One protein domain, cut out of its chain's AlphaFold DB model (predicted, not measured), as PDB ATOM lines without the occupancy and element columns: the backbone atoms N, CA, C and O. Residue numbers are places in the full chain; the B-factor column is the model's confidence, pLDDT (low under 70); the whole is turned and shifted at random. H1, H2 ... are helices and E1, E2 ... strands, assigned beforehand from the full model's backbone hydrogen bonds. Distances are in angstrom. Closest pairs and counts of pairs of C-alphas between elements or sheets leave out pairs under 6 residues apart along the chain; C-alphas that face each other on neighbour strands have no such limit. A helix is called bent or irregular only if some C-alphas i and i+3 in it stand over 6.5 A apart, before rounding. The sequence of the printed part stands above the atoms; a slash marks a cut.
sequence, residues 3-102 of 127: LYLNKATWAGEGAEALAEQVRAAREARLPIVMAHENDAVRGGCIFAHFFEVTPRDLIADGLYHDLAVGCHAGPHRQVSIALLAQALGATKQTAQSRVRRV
ATOM      1  N   LEU A   3      35.195  -1.920  45.550       97.94
ATOM      2  CA  LEU A   3      34.377  -1.452  46.667       97.94
ATOM      3  C   LEU A   3      33.373  -2.544  47.053       97.94
ATOM      4  O   LEU A   3      32.485  -2.885  46.273       97.94
ATOM      5  N   TYR A   4      33.528  -3.113  48.247       97.94
ATOM      6  CA  TYR A   4      32.650  -4.163  48.760       97.94
ATOM      7  C   TYR A   4      31.597  -3.570  49.702       97.94
ATOM      8  O   TYR A   4      31.920  -2.985  50.736       97.94
ATOM      9  N   LEU A   5      30.336  -3.712  49.309       98.25
ATOM     10  CA  LEU A   5      29.167  -3.113  49.929       98.25
ATOM     11  C   LEU A   5      28.411  -4.158  50.758       98.25
ATOM     12  O   LEU A   5      27.915  -5.151  50.223       98.25
ATOM     13  N   ASN A   6      28.279  -3.907  52.052       97.62
ATOM     14  CA  ASN A   6      27.424  -4.625  52.986       97.62
ATOM     15  C   ASN A   6      26.783  -3.617  53.958       97.62
ATOM     16  O   ASN A   6      27.063  -2.420  53.909       97.62
ATOM     17  N   LYS A   7      25.931  -4.086  54.869       97.56
ATOM     18  CA  LYS A   7      25.197  -3.234  55.818       97.56
ATOM     19  C   LYS A   7      26.090  -2.323  56.680       97.56
ATOM     20  O   LYS A   7      25.620  -1.306  57.174       97.56
ATOM     21  N   ALA A   8      27.353  -2.685  56.888       96.50
ATOM     22  CA  ALA A   8      28.287  -1.937  57.724       96.50
ATOM     23  C   ALA A   8      29.234  -1.022  56.928       96.50
ATOM     24  O   ALA A   8      30.009  -0.303  57.543       96.50
ATOM     25  N   THR A   9      29.189  -1.022  55.589       97.12
ATOM     26  CA  THR A   9      30.153  -0.286  54.747       97.12
ATOM     27  C   THR A   9      30.265   1.190  55.111       97.12
ATOM     28  O   THR A   9      31.369   1.719  55.178       97.12
ATOM     29  N   TRP A  10      29.133   1.845  55.365       97.50
ATOM     30  CA  TRP A  10      29.072   3.271  55.687       97.50
ATOM     31  C   TRP A  10      28.763   3.520  57.168       97.50
ATOM     32  O   TRP A  10      28.197   4.549  57.524       97.50
ATOM     33  N   ALA A  11      29.105   2.567  58.039       93.62
ATOM     34  CA  ALA A  11      28.863   2.655  59.472       93.62
ATOM     35  C   ALA A  11      30.121   2.319  60.290       93.62
ATOM     36  O   ALA A  11      30.952   1.503  59.893       93.62
ATOM     37  N   GLY A  12      30.228   2.914  61.479       91.81
ATOM     38  CA  GLY A  12      31.314   2.649  62.423       91.81
ATOM     39  C   GLY A  12      32.607   3.413  62.133       91.81
ATOM     40  O   GLY A  12      32.659   4.310  61.296       91.81
ATOM     41  N   GLU A  13      33.662   3.050  62.863       89.94
ATOM     42  CA  GLU A  13      34.920   3.810  62.969       89.94
ATOM     43  C   GLU A  13      35.685   3.955  61.637       89.94
ATOM     44  O   GLU A  13      36.430   4.910  61.449       89.94
ATOM     45  N   GLY A  14      35.465   3.053  60.673       93.62
ATOM     46  CA  GLY A  14      36.130   3.078  59.364       93.62
ATOM     47  C   GLY A  14      35.371   3.801  58.246       93.62
ATOM     48  O   GLY A  14      35.921   3.946  57.154       93.62
ATOM     49  N   ALA A  15      34.128   4.234  58.479       95.81
ATOM     50  CA  ALA A  15      33.253   4.735  57.417       95.81
ATOM     51  C   ALA A  15      33.790   6.015  56.755       95.81
ATOM     52  O   ALA A  15      33.834   6.104  55.530       95.81
ATOM     53  N   GLU A  16      34.259   6.975  57.556       97.31
ATOM     54  CA  GLU A  16      34.813   8.235  57.041       97.31
ATOM     55  C   GLU A  16      36.123   8.019  56.279       97.31
ATOM     56  O   GLU A  16      36.318   8.568  55.196       97.31
ATOM     57  N   ALA A  17      37.002   7.153  56.792       97.81
ATOM     58  CA  ALA A  17      38.242   6.804  56.105       97.81
ATOM     59  C   ALA A  17      37.967   6.121  54.754       97.81
ATOM     60  O   ALA A  17      38.637   6.415  53.764       97.81
ATOM     61  N   LEU A  18      36.960   5.242  54.691       98.06
ATOM     62  CA  LEU A  18      36.522   4.634  53.436       98.06
ATOM     63  C   LEU A  18      35.938   5.679  52.478       98.06
ATOM     64  O   LEU A  18      36.249   5.646  51.288       98.06
ATOM     65  N   ALA A  19      35.116   6.608  52.972       98.12
ATOM     66  CA  ALA A  19      34.560   7.682  52.153       98.12
ATOM     67  C   ALA A  19      35.672   8.506  51.504       98.12
ATOM     68  O   ALA A  19      35.627   8.751  50.300       98.12
ATOM     69  N   GLU A  20      36.717   8.831  52.263       98.31
ATOM     70  CA  GLU A  20      37.872   9.559  51.749       98.31
ATOM     71  C   GLU A  20      38.646   8.774  50.684       98.31
ATOM     72  O   GLU A  20      38.988   9.311  49.632       98.31
ATOM     73  N   GLN A  21      38.841   7.467  50.884       98.12
ATOM     74  CA  GLN A  21      39.436   6.604  49.859       98.12
ATOM     75  C   GLN A  21      38.607   6.583  48.570       98.12
ATOM     76  O   GLN A  21      39.169   6.600  47.471       98.12
ATOM     77  N   VAL A  22      37.277   6.558  48.688       98.06
ATOM     78  CA  VAL A  22      36.381   6.597  47.529       98.06
ATOM     79  C   VAL A  22      36.469   7.949  46.825       98.06
ATOM     80  O   VAL A  22      36.603   7.961  45.601       98.06
ATOM     81  N   ARG A  23      36.478   9.071  47.555       98.06
ATOM     82  CA  ARG A  23      36.672  10.412  46.973       98.06
ATOM     83  C   ARG A  23      37.983  10.501  46.201       98.06
ATOM     84  O   ARG A  23      37.959  10.821  45.014       98.06
ATOM     85  N   ALA A  24      39.091  10.106  46.822       98.06
ATOM     86  CA  ALA A  24      40.408  10.115  46.190       98.06
ATOM     87  C   ALA A  24      40.457   9.231  44.930       98.06
ATOM     88  O   ALA A  24      41.008   9.627  43.901       98.06
ATOM     89  N   ALA A  25      39.838   8.044  44.963       97.25
ATOM     90  CA  ALA A  25      39.750   7.174  43.791       97.25
ATOM     91  C   ALA A  25      38.962   7.826  42.642       97.25
ATOM     92  O   ALA A  25      39.364   7.709  41.481       97.25
ATOM     93  N   ARG A  26      37.865   8.528  42.952       95.88
ATOM     94  CA  ARG A  26      37.060   9.239  41.949       95.88
ATOM     95  C   ARG A  26      37.788  10.448  41.373       95.88
ATOM     96  O   ARG A  26      37.785  10.612  40.154       95.88
ATOM     97  N   GLU A  27      38.453  11.240  42.208       96.88
ATOM     98  CA  GLU A  27      39.284  12.368  41.766       96.88
ATOM     99  C   GLU A  27      40.393  11.896  40.813       96.88
ATOM    100  O   GLU A  27      40.586  12.458  39.734       96.88
ATOM    101  N   ALA A  28      41.037  10.771  41.142       97.19
ATOM    102  CA  ALA A  28      42.037  10.121  40.300       97.19
ATOM    103  C   ALA A  28      41.459   9.411  39.057       97.19
ATOM    104  O   ALA A  28      42.216   8.814  38.287       97.19
ATOM    105  N   ARG A  29      40.132   9.441  38.850       95.19
ATOM    106  CA  ARG A  29      39.408   8.729  37.775       95.19
ATOM    107  C   ARG A  29      39.727   7.232  37.726       95.19
ATOM    108  O   ARG A  29      39.720   6.613  36.661       95.19
ATOM    109  N   LEU A  30      40.024   6.644  38.880       95.62
ATOM    110  CA  LEU A  30      40.290   5.223  39.002       95.62
ATOM    111  C   LEU A  30      38.964   4.458  38.859       95.62
ATOM    112  O   LEU A  30      38.036   4.738  39.615       95.62
ATOM    113  N   PRO A  31      38.860   3.453  37.968       94.69
ATOM    114  CA  PRO A  31      37.643   2.656  37.851       94.69
ATOM    115  C   PRO A  31      37.280   1.992  39.181       94.69
ATOM    116  O   PRO A  31      38.132   1.348  39.806       94.69
ATOM    117  N   ILE A  32      36.025   2.129  39.610       97.19
ATOM    118  CA  ILE A  32      35.506   1.528  40.841       97.19
ATOM    119  C   ILE A  32      34.559   0.397  40.458       97.19
ATOM    120  O   ILE A  32      33.484   0.627  39.924       97.19
ATOM    121  N   VAL A  33      34.952  -0.839  40.752       98.06
ATOM    122  CA  VAL A  33      34.076  -2.002  40.606       98.06
ATOM    123  C   VAL A  33      33.398  -2.245  41.944       98.06
ATOM    124  O   VAL A  33      34.079  -2.429  42.953       98.06
ATOM    125  N   MET A  34      32.067  -2.253  41.958       98.38
ATOM    126  CA  MET A  34      31.287  -2.488  43.172       98.38
ATOM    127  C   MET A  34      30.830  -3.939  43.277       98.38
ATOM    128  O   MET A  34      30.356  -4.535  42.310       98.38
ATOM    129  N   ALA A  35      30.936  -4.491  44.480       98.38
ATOM    130  CA  ALA A  35      30.421  -5.801  44.844       98.38
ATOM    131  C   ALA A  35      29.402  -5.634  45.969       98.38
ATOM    132  O   ALA A  35      29.743  -5.121  47.027       98.38
ATOM    133  N   HIS A  36      28.164  -6.066  45.761       98.56
ATOM    134  CA  HIS A  36      27.081  -5.948  46.736       98.56
ATOM    135  C   HIS A  36      26.817  -7.291  47.416       98.56
ATOM    136  O   HIS A  36      26.381  -8.240  46.770       98.56
ATOM    137  N   GLU A  37      27.082  -7.396  48.715       98.31
ATOM    138  CA  GLU A  37      26.803  -8.604  49.493       98.31
ATOM    139  C   GLU A  37      25.295  -8.816  49.675       98.31
ATOM    140  O   GLU A  37      24.575  -7.939  50.155       98.31
ATOM    141  N   ASN A  38      24.830 -10.010  49.308       97.38
ATOM    142  CA  ASN A  38      23.447 -10.466  49.464       97.38
ATOM    143  C   ASN A  38      23.335 -11.639  50.456       97.38
ATOM    144  O   ASN A  38      22.230 -12.057  50.795       97.38
ATOM    145  N   ASP A  39      24.452 -12.175  50.955       97.06
ATOM    146  CA  ASP A  39      24.479 -13.151  52.044       97.06
ATOM    147  C   ASP A  39      24.261 -12.462  53.398       97.06
ATOM    148  O   ASP A  39      25.131 -11.747  53.902       97.06
ATOM    149  N   ALA A  40      23.104 -12.706  54.021       95.62
ATOM    150  CA  ALA A  40      22.746 -12.137  55.318       95.62
ATOM    151  C   ALA A  40      23.773 -12.458  56.421       95.62
ATOM    152  O   ALA A  40      24.040 -11.608  57.270       95.62
ATOM    153  N   VAL A  41      24.415 -13.634  56.378       96.44
ATOM    154  CA  VAL A  41      25.445 -14.034  57.361       96.44
ATOM    155  C   VAL A  41      26.703 -13.164  57.242       96.44
ATOM    156  O   VAL A  41      27.450 -13.002  58.203       96.44
ATOM    157  N   ARG A  42      26.924 -12.551  56.075       95.69
ATOM    158  CA  ARG A  42      28.044 -11.639  55.789       95.69
ATOM    159  C   ARG A  42      27.632 -10.166  55.817       95.69
ATOM    160  O   ARG A  42      28.375  -9.305  55.349       95.69
ATOM    161  N   GLY A  43      26.454  -9.874  56.368       97.12
ATOM    162  CA  GLY A  43      25.916  -8.521  56.457       97.12
ATOM    163  C   GLY A  43      25.274  -8.030  55.162       97.12
ATOM    164  O   GLY A  43      25.201  -6.820  54.950       97.12
ATOM    165  N   GLY A  44      24.827  -8.932  54.288       97.44
ATOM    166  CA  GLY A  44      24.078  -8.558  53.097       97.44
ATOM    167  C   GLY A  44      22.787  -7.807  53.431       97.44
ATOM    168  O   GLY A  44      22.151  -8.044  54.460       97.44
ATOM    169  N   CYS A  45      22.412  -6.866  52.570       97.25
ATOM    170  CA  CYS A  45      21.220  -6.027  52.730       97.25
ATOM    171  C   CYS A  45      20.613  -5.685  51.367       97.25
ATOM    172  O   CYS A  45      21.241  -5.920  50.339       97.25
ATOM    173  N   ILE A  46      19.395  -5.140  51.332       96.88
ATOM    174  CA  ILE A  46      18.825  -4.640  50.074       96.88
ATOM    175  C   ILE A  46      19.657  -3.461  49.557       96.88
ATOM    176  O   ILE A  46      20.073  -2.615  50.342       96.88
ATOM    177  N   PHE A  47      19.866  -3.368  48.243       96.88
ATOM    178  CA  PHE A  47      20.703  -2.305  47.671       96.88
ATOM    179  C   PHE A  47      20.167  -0.897  47.980       96.88
ATOM    180  O   PHE A  47      20.943   0.033  48.179       96.88
ATOM    181  N   ALA A  48      18.841  -0.755  48.102       96.62
ATOM    182  CA  ALA A  48      18.195   0.511  48.441       96.62
ATOM    183  C   ALA A  48      18.718   1.137  49.749       96.62
ATOM    184  O   ALA A  48      18.739   2.356  49.868       96.62
ATOM    185  N   HIS A  49      19.212   0.315  50.684       96.88
ATOM    186  CA  HIS A  49      19.814   0.772  51.937       96.88
ATOM    187  C   HIS A  49      20.949   1.782  51.717       96.88
ATOM    188  O   HIS A  49      21.089   2.733  52.482       96.88
ATOM    189  N   PHE A  50      21.739   1.623  50.652       97.56
ATOM    190  CA  PHE A  50      22.877   2.501  50.389       97.56
ATOM    191  C   PHE A  50      22.467   3.930  50.015       97.56
ATOM    192  O   PHE A  50      23.211   4.861  50.296       97.56
ATOM    193  N   PHE A  51      21.257   4.156  49.495       96.00
ATOM    194  CA  PHE A  51      20.778   5.524  49.262       96.00
ATOM    195  C   PHE A  51      20.489   6.295  50.559       96.00
ATOM    196  O   PHE A  51      20.379   7.519  50.528       96.00
ATOM    197  N   GLU A  52      20.381   5.600  51.693       96.19
ATOM    198  CA  GLU A  52      20.107   6.205  53.000       96.19
ATOM    199  C   GLU A  52      21.384   6.451  53.810       96.19
ATOM    200  O   GLU A  52      21.472   7.449  54.523       96.19
ATOM    201  N   VAL A  53      22.364   5.543  53.718       96.75
ATOM    202  CA  VAL A  53      23.551   5.547  54.594       96.75
ATOM    203  C   VAL A  53      24.831   6.039  53.928       96.75
ATOM    204  O   VAL A  53      25.790   6.361  54.624       96.75
ATOM    205  N   THR A  54      24.890   6.090  52.598       97.75
ATOM    206  CA  THR A  54      26.082   6.577  51.894       97.75
ATOM    207  C   THR A  54      26.209   8.095  52.036       97.75
ATOM    208  O   THR A  54      25.201   8.799  51.920       97.75
ATOM    209  N   PRO A  55      27.430   8.629  52.247       97.75
ATOM    210  CA  PRO A  55      27.671  10.067  52.225       97.75
ATOM    211  C   PRO A  55      27.042  10.732  50.994       97.75
ATOM    212  O   PRO A  55      27.201  10.269  49.862       97.75
ATOM    213  N   ARG A  56      26.273  11.806  51.223       97.19
ATOM    214  CA  ARG A  56      25.428  12.427  50.186       97.19
ATOM    215  C   ARG A  56      26.228  12.935  48.996       97.19
ATOM    216  O   ARG A  56      25.733  12.880  47.875       97.19
ATOM    217  N   ASP A  57      27.438  13.421  49.245       97.62
ATOM    218  CA  ASP A  57      28.370  13.863  48.215       97.62
ATOM    219  C   ASP A  57      28.717  12.716  47.262       97.62
ATOM    220  O   ASP A  57      28.580  12.884  46.059       97.62
ATOM    221  N   LEU A  58      29.025  11.520  47.775       97.38
ATOM    222  CA  LEU A  58      29.328  10.352  46.944       97.38
ATOM    223  C   LEU A  58      28.133   9.904  46.087       97.38
ATOM    224  O   LEU A  58      28.318   9.474  44.947       97.38
ATOM    225  N   ILE A  59      26.909  10.017  46.613       96.75
ATOM    226  CA  ILE A  59      25.686   9.747  45.841       96.75
ATOM    227  C   ILE A  59      25.518  10.793  44.734       96.75
ATOM    228  O   ILE A  59      25.325  10.417  43.578       96.75
ATOM    229  N   ALA A  60      25.595  12.084  45.078       96.50
ATOM    230  CA  ALA A  60      25.426  13.196  44.138       96.50
ATOM    231  C   ALA A  60      26.467  13.164  43.012       96.50
ATOM    232  O   ALA A  60      26.168  13.468  41.859       96.50
ATOM    233  N   ASP A  61      27.667  12.711  43.346       94.62
ATOM    234  CA  ASP A  61      28.770  12.504  42.428       94.62
ATOM    235  C   ASP A  61      28.584  11.299  41.494       94.62
ATOM    236  O   ASP A  61      29.362  11.125  40.554       94.62
ATOM    237  N   GLY A  62      27.571  10.463  41.719       95.31
ATOM    238  CA  GLY A  62      27.244   9.337  40.853       95.31
ATOM    239  C   GLY A  62      28.000   8.052  41.175       95.31
ATOM    240  O   GLY A  62      28.239   7.258  40.267       95.31
ATOM    241  N   LEU A  63      28.380   7.812  42.440       96.56
ATOM    242  CA  LEU A  63      29.007   6.545  42.857       96.56
ATOM    243  C   LEU A  63      28.197   5.318  42.401       96.56
ATOM    244  O   LEU A  63      28.788   4.314  42.026       96.56
ATOM    245  N   TYR A  64      26.864   5.419  42.386       96.50
ATOM    246  CA  TYR A  64      25.947   4.342  41.997       96.50
ATOM    247  C   TYR A  64      25.432   4.424  40.552       96.50
ATOM    248  O   TYR A  64      24.431   3.786  40.227       96.50
ATOM    249  N   HIS A  65      26.092   5.184  39.671       94.38
ATOM    250  CA  HIS A  65      25.787   5.140  38.233       94.38
ATOM    251  C   HIS A  65      26.220   3.816  37.586       94.38
ATOM    252  O   HIS A  65      25.571   3.355  36.648       94.38
ATOM    253  N   ASP A  66      27.275   3.187  38.111       91.25
ATOM    254  CA  ASP A  66      27.708   1.856  37.692       91.25
ATOM    255  C   ASP A  66      26.984   0.763  38.491       91.25
ATOM    256  O   ASP A  66      26.770   0.874  39.701       91.25
ATOM    257  N   LEU A  67      26.624  -0.335  37.821       92.81
ATOM    258  CA  LEU A  67      25.938  -1.458  38.462       92.81
ATOM    259  C   LEU A  67      26.890  -2.258  39.357       92.81
ATOM    260  O   LEU A  67      27.936  -2.739  38.915       92.81
ATOM    261  N   ALA A  68      26.484  -2.476  40.608       97.12
ATOM    262  CA  ALA A  68      27.189  -3.369  41.518       97.12
ATOM    263  C   ALA A  68      26.932  -4.844  41.174       97.12
ATOM    264  O   ALA A  68      25.807  -5.261  40.893       97.12
ATOM    265  N   VAL A  69      27.975  -5.669  41.265       98.06
ATOM    266  CA  VAL A  69      27.867  -7.122  41.102       98.06
ATOM    267  C   VAL A  69      27.310  -7.739  42.384       98.06
ATOM    268  O   VAL A  69      27.943  -7.677  43.439       98.06
ATOM    269  N   GLY A  70      26.144  -8.381  42.294       97.69
ATOM    270  CA  GLY A  70      25.524  -9.073  43.424       97.69
ATOM    271  C   GLY A  70      26.301 -10.325  43.849       97.69
ATOM    272  O   GLY A  70      26.370 -11.309  43.113       97.69
ATOM    273  N   CYS A  71      26.851 -10.309  45.059       97.50
ATOM    274  CA  CYS A  71      27.485 -11.435  45.736       97.50
ATOM    275  C   CYS A  71      26.431 -12.266  46.469       97.50
ATOM    276  O   CYS A  71      26.008 -11.911  47.560       97.50
ATOM    277  N   HIS A  72      25.992 -13.368  45.867       96.94
ATOM    278  CA  HIS A  72      24.957 -14.232  46.437       96.94
ATOM    279  C   HIS A  72      25.548 -15.331  47.327       96.94
ATOM    280  O   HIS A  72      26.688 -15.764  47.141       96.94
ATOM    281  N   ALA A  73      24.750 -15.815  48.278       95.31
ATOM    282  CA  ALA A  73      25.101 -16.943  49.136       95.31
ATOM    283  C   ALA A  73      25.020 -18.300  48.404       95.31
ATOM    284  O   ALA A  73      24.507 -18.416  47.286       95.31
ATOM    285  N   GLY A  74      25.506 -19.347  49.075       93.19
ATOM    286  CA  GLY A  74      25.300 -20.739  48.670       93.19
ATOM    287  C   GLY A  74      25.815 -21.061  47.257       93.19
ATOM    288  O   GLY A  74      26.921 -20.638  46.899       93.19
ATOM    289  N   PRO A  75      25.056 -21.814  46.439       93.56
ATOM    290  CA  PRO A  75      25.542 -22.337  45.158       93.56
ATOM    291  C   PRO A  75      25.909 -21.236  44.149       93.56
ATOM    292  O   PRO A  75      26.758 -21.448  43.285       93.56
ATOM    293  N   HIS A  76      25.332 -20.036  44.272       95.62
ATOM    294  CA  HIS A  76      25.578 -18.919  43.352       95.62
ATOM    295  C   HIS A  76      26.809 -18.077  43.716       95.62
ATOM    296  O   HIS A  76      27.200 -17.188  42.950       95.62
ATOM    297  N   ARG A  77      27.470 -18.358  44.848       95.81
ATOM    298  CA  ARG A  77      28.651 -17.605  45.300       95.81
ATOM    299  C   ARG A  77      29.789 -17.662  44.287       95.81
ATOM    300  O   ARG A  77      30.391 -16.636  43.986       95.81
ATOM    301  N   GLN A  78      30.056 -18.844  43.729       95.44
ATOM    302  CA  GLN A  78      31.132 -19.030  42.750       95.44
ATOM    303  C   GLN A  78      30.872 -18.237  41.464       95.44
ATOM    304  O   GLN A  78      31.780 -17.592  40.945       95.44
ATOM    305  N   VAL A  79      29.623 -18.222  40.993       96.12
ATOM    306  CA  VAL A  79      29.219 -17.436  39.817       96.12
ATOM    307  C   VAL A  79      29.354 -15.942  40.101       96.12
ATOM    308  O   VAL A  79      29.922 -15.218  39.289       96.12
ATOM    309  N   SER A  80      28.918 -15.491  41.277       97.25
ATOM    310  CA  SER A  80      29.045 -14.086  41.684       97.25
ATOM    311  C   SER A  80      30.508 -13.628  41.704       97.25
ATOM    312  O   SER A  80      30.839 -12.567  41.181       97.25
ATOM    313  N   ILE A  81      31.406 -14.461  42.243       96.06
ATOM    314  CA  ILE A  81      32.853 -14.197  42.253       96.06
ATOM    315  C   ILE A  81      33.415 -14.183  40.829       96.06
ATOM    316  O   ILE A  81      34.239 -13.329  40.513       96.06
ATOM    317  N   ALA A  82      32.977 -15.090  39.953       96.06
ATOM    318  CA  ALA A  82      33.424 -15.115  38.564       96.06
ATOM    319  C   ALA A  82      32.992 -13.856  37.792       96.06
ATOM    320  O   ALA A  82      33.795 -13.305  37.040       96.06
ATOM    321  N   LEU A  83      31.764 -13.373  38.005       96.81
ATOM    322  CA  LEU A  83      31.271 -12.118  37.426       96.81
ATOM    323  C   LEU A  83      32.037 -10.910  37.970       96.81
ATOM    324  O   LEU A  83      32.449 -10.048  37.197       96.81
ATOM    325  N   LEU A  84      32.307 -10.880  39.278       97.38
ATOM    326  CA  LEU A  84      33.115  -9.826  39.886       97.38
ATOM    327  C   LEU A  84      34.547  -9.826  39.338       97.38
ATOM    328  O   LEU A  84      35.089  -8.775  39.008       97.38
ATOM    329  N   ALA A  85      35.152 -11.005  39.186       96.06
ATOM    330  CA  ALA A  85      36.471 -11.145  38.587       96.06
ATOM    331  C   ALA A  85      36.481 -10.630  37.141       96.06
ATOM    332  O   ALA A  85      37.410  -9.922  36.761       96.06
ATOM    333  N   GLN A  86      35.451 -10.934  36.346       95.69
ATOM    334  CA  GLN A  86      35.310 -10.402  34.985       95.69
ATOM    335  C   GLN A  86      35.171  -8.877  34.976       95.69
ATOM    336  O   GLN A  86      35.847  -8.225  34.183       95.69
ATOM    337  N   ALA A  87      34.381  -8.300  35.887       95.50
ATOM    338  CA  ALA A  87      34.265  -6.848  36.044       95.50
ATOM    339  C   ALA A  87      35.607  -6.192  36.425       95.50
ATOM    340  O   ALA A  87      35.906  -5.085  35.989       95.50
ATOM    341  N   LEU A  88      36.461  -6.903  37.168       95.19
ATOM    342  CA  LEU A  88      37.840  -6.501  37.478       95.19
ATOM    343  C   LEU A  88      38.835  -6.744  36.324       95.19
ATOM    344  O   LEU A  88      40.029  -6.493  36.483       95.19
ATOM    345  N   GLY A  89      38.377  -7.233  35.167       94.38
ATOM    346  CA  GLY A  89      39.199  -7.464  33.977       94.38
ATOM    347  C   GLY A  89      39.747  -8.886  33.832       94.38
ATOM    348  O   GLY A  89      40.617  -9.127  32.989       94.38
ATOM    349  N   ALA A  90      39.272  -9.855  34.621       94.06
ATOM    350  CA  ALA A  90      39.657 -11.249  34.433       94.06
ATOM    351  C   ALA A  90      39.169 -11.766  33.074       94.06
ATOM    352  O   ALA A  90      37.991 -11.691  32.730       94.06
ATOM    353  N   THR A  91      40.088 -12.357  32.316       89.38
ATOM    354  CA  THR A  91      39.809 -12.977  31.018       89.38
ATOM    355  C   THR A  91      39.975 -14.492  31.102       89.38
ATOM    356  O   THR A  91      40.659 -15.022  31.984       89.38
ATOM    357  N   LYS A  92      39.331 -15.222  30.183       85.19
ATOM    358  CA  LYS A  92      39.491 -16.678  30.090       85.19
ATOM    359  C   LYS A  92      40.960 -17.011  29.831       85.19
ATOM    360  O   LYS A  92      41.577 -16.469  28.915       85.19
ATOM    361  N   GLN A  93      41.509 -17.945  30.602       77.38
ATOM    362  CA  GLN A  93      42.851 -18.450  30.334       77.38
ATOM    363  C   GLN A  93      42.839 -19.270  29.043       77.38
ATOM    364  O   GLN A  93      42.256 -20.350  28.983       77.38
ATOM    365  N   THR A  94      43.505 -18.765  28.013       77.75
ATOM    366  CA  THR A  94      43.760 -19.508  26.774       77.75
ATOM    367  C   THR A  94      45.051 -20.316  26.897       77.75
ATOM    368  O   THR A  94      45.924 -19.983  27.707       77.75
ATOM    369  N   ALA A  95      45.229 -21.349  26.068       70.75
ATOM    370  CA  ALA A  95      46.490 -22.097  26.004       70.75
ATOM    371  C   ALA A  95      47.699 -21.166  25.771       70.75
ATOM    372  O   ALA A  95      48.725 -21.292  26.434       70.75
ATOM    373  N   GLN A  96      47.536 -20.146  24.923       65.25
ATOM    374  CA  GLN A  96      48.558 -19.126  24.669       65.25
ATOM    375  C   GLN A  96      48.869 -18.265  25.908       65.25
ATOM    376  O   GLN A  96      50.030 -17.929  26.146       65.25
ATOM    377  N   SER A  97      47.870 -17.938  26.739       66.06
ATOM    378  CA  SER A  97      48.091 -17.197  27.993       66.06
ATOM    379  C   SER A  97      48.918 -17.988  29.018       66.06
ATOM    380  O   SER A  97      49.714 -17.398  29.751       66.06
ATOM    381  N   ARG A  98      48.791 -19.326  29.028       63.44
ATOM    382  CA  ARG A  98      49.585 -20.217  29.891       63.44
ATOM    383  C   ARG A  98      51.055 -20.215  29.481       63.44
ATOM    384  O   ARG A  98      51.918 -20.027  30.332       63.44
ATOM    385  N   VAL A  99      51.328 -20.332  28.180       62.84
ATOM    386  CA  VAL A  99      52.697 -20.296  27.638       62.84
ATOM    387  C   VAL A  99      53.373 -18.954  27.943       62.84
ATOM    388  O   VAL A  99      54.499 -18.940  28.435       62.84
ATOM    389  N   ARG A 100      52.668 -17.825  27.760       61.16
ATOM    390  CA  ARG A 100      53.203 -16.482  28.062       61.16
ATOM    391  C   ARG A 100      53.612 -16.311  29.531       61.16
ATOM    392  O   ARG A 100      54.650 -15.711  29.805       61.16
ATOM    393  N   ARG A 101      52.836 -16.857  30.478       59.56
ATOM    394  CA  ARG A 101      53.180 -16.826  31.912       59.56
ATOM    395  C   ARG A 101      54.416 -17.661  32.241       59.56
ATOM    396  O   ARG A 101      55.259 -17.188  32.995       59.56
ATOM    397  N   VAL A 102      54.555 -18.846  31.644       60.75
ATOM    398  CA  VAL A 102      55.751 -19.692  31.816       60.75
ATOM    399  C   VAL A 102      56.999 -18.969  31.304       60.75
ATOM    400  O   VAL A 102      58.009 -18.912  32.001       60.75
TER     401      VAL A 102
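This is residues 3 to 102 of the 127 residues of an uncharacterized protein of Emiliania huxleyi (UniProt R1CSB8). A small sheet of three short parallel strands has the long helix H4 packed over one face, while H1, H2 and H3 form a loose group on the side of the sheet away from H4. Beyond H4 a tail, residues 91 to 102 with H5 at its end, sticks out and stands free. The printed part has 100 residues, with five named helices and three named strands in the order E1 H1 E2 H2 H3 E3 H4 H5; the sheet's order is E1 E2 E3, and the class is mostly helix. The whole is loose, with a radius of gyration of the C-alphas of 15.9 A and spans of 47 by 35 by 24 A.

In the sheet, E2, residues 33 to 37, is the inner strand between the edge strands E1, residues 3 to 5, and E3, residues 69 to 71. E1 and E2 are parallel at 22 degrees, with N 5 and O 35 within hydrogen-bond range at 2.7 A. E2 and E3 are parallel at 32 degrees, with N 71 and O 36 at 2.7 A. H4, residues 74 to 87, is on one face of the sheet at a height over the sheet of 6.5 A, an arrangement of two layers, helix on sheet. It lies only just over E3, with 3 of its C-alphas falling on that strand, and runs along the strands, at 18 degrees to E3 on the local plane. The closest C-alphas of E3 and H4 are those of Cys 71 and Ser 80, 5.1 A apart. H4 is irregular, but only just: C-alphas 75 and 78 are 6.9 A apart. H2, residues 47 to 53, only grazes the sheet, with its residues 47 to 50. H1, residues 15 to 27, and H3, residues 56 to 60, are not on the sheet; they are close but not clearly touching, the closest C-alphas being those of Arg 23 and Leu 58, 7.3 A apart. E1, H1, E2 and E2, H2 H3, E3 are strand-helix-strand units, two parallel neighbour strands joined through helices, each with a right-handed crossover. H5, residues 95 to 102, is apart from H4. Every O i to N i+4 pair is within hydrogen-bond range in H1, H3 and H5; in H4 it is 8 of 10, and in H2 1 of 3, beside 3 of 4 O i to N i+3 pairs.

E1 begins at C-alpha 3 (34.377, -1.452, 46.667) and is 6.4 A long; E2 measures 13.2 A and E3 6.3 A. H4 is 20.8 A long from C-alpha 74 (25.300, -20.739, 48.670), H1 18.4 A, H2 10.8 A and H3 6.1 A. H5, 11.2 A long, ends at C-alpha 102 (55.751, -19.692, 31.816).

The C-alphas of Glu 52 and Val 99 are the two farthest apart, at 49.1 A. Without the stretch that stands free, the body of 88 residues spans 36 by 28 by 20 A. The printed part has no cut, and no link is long. The mean pLDDT of the printed part is 93.3, and residues 96 to 102 are under 70.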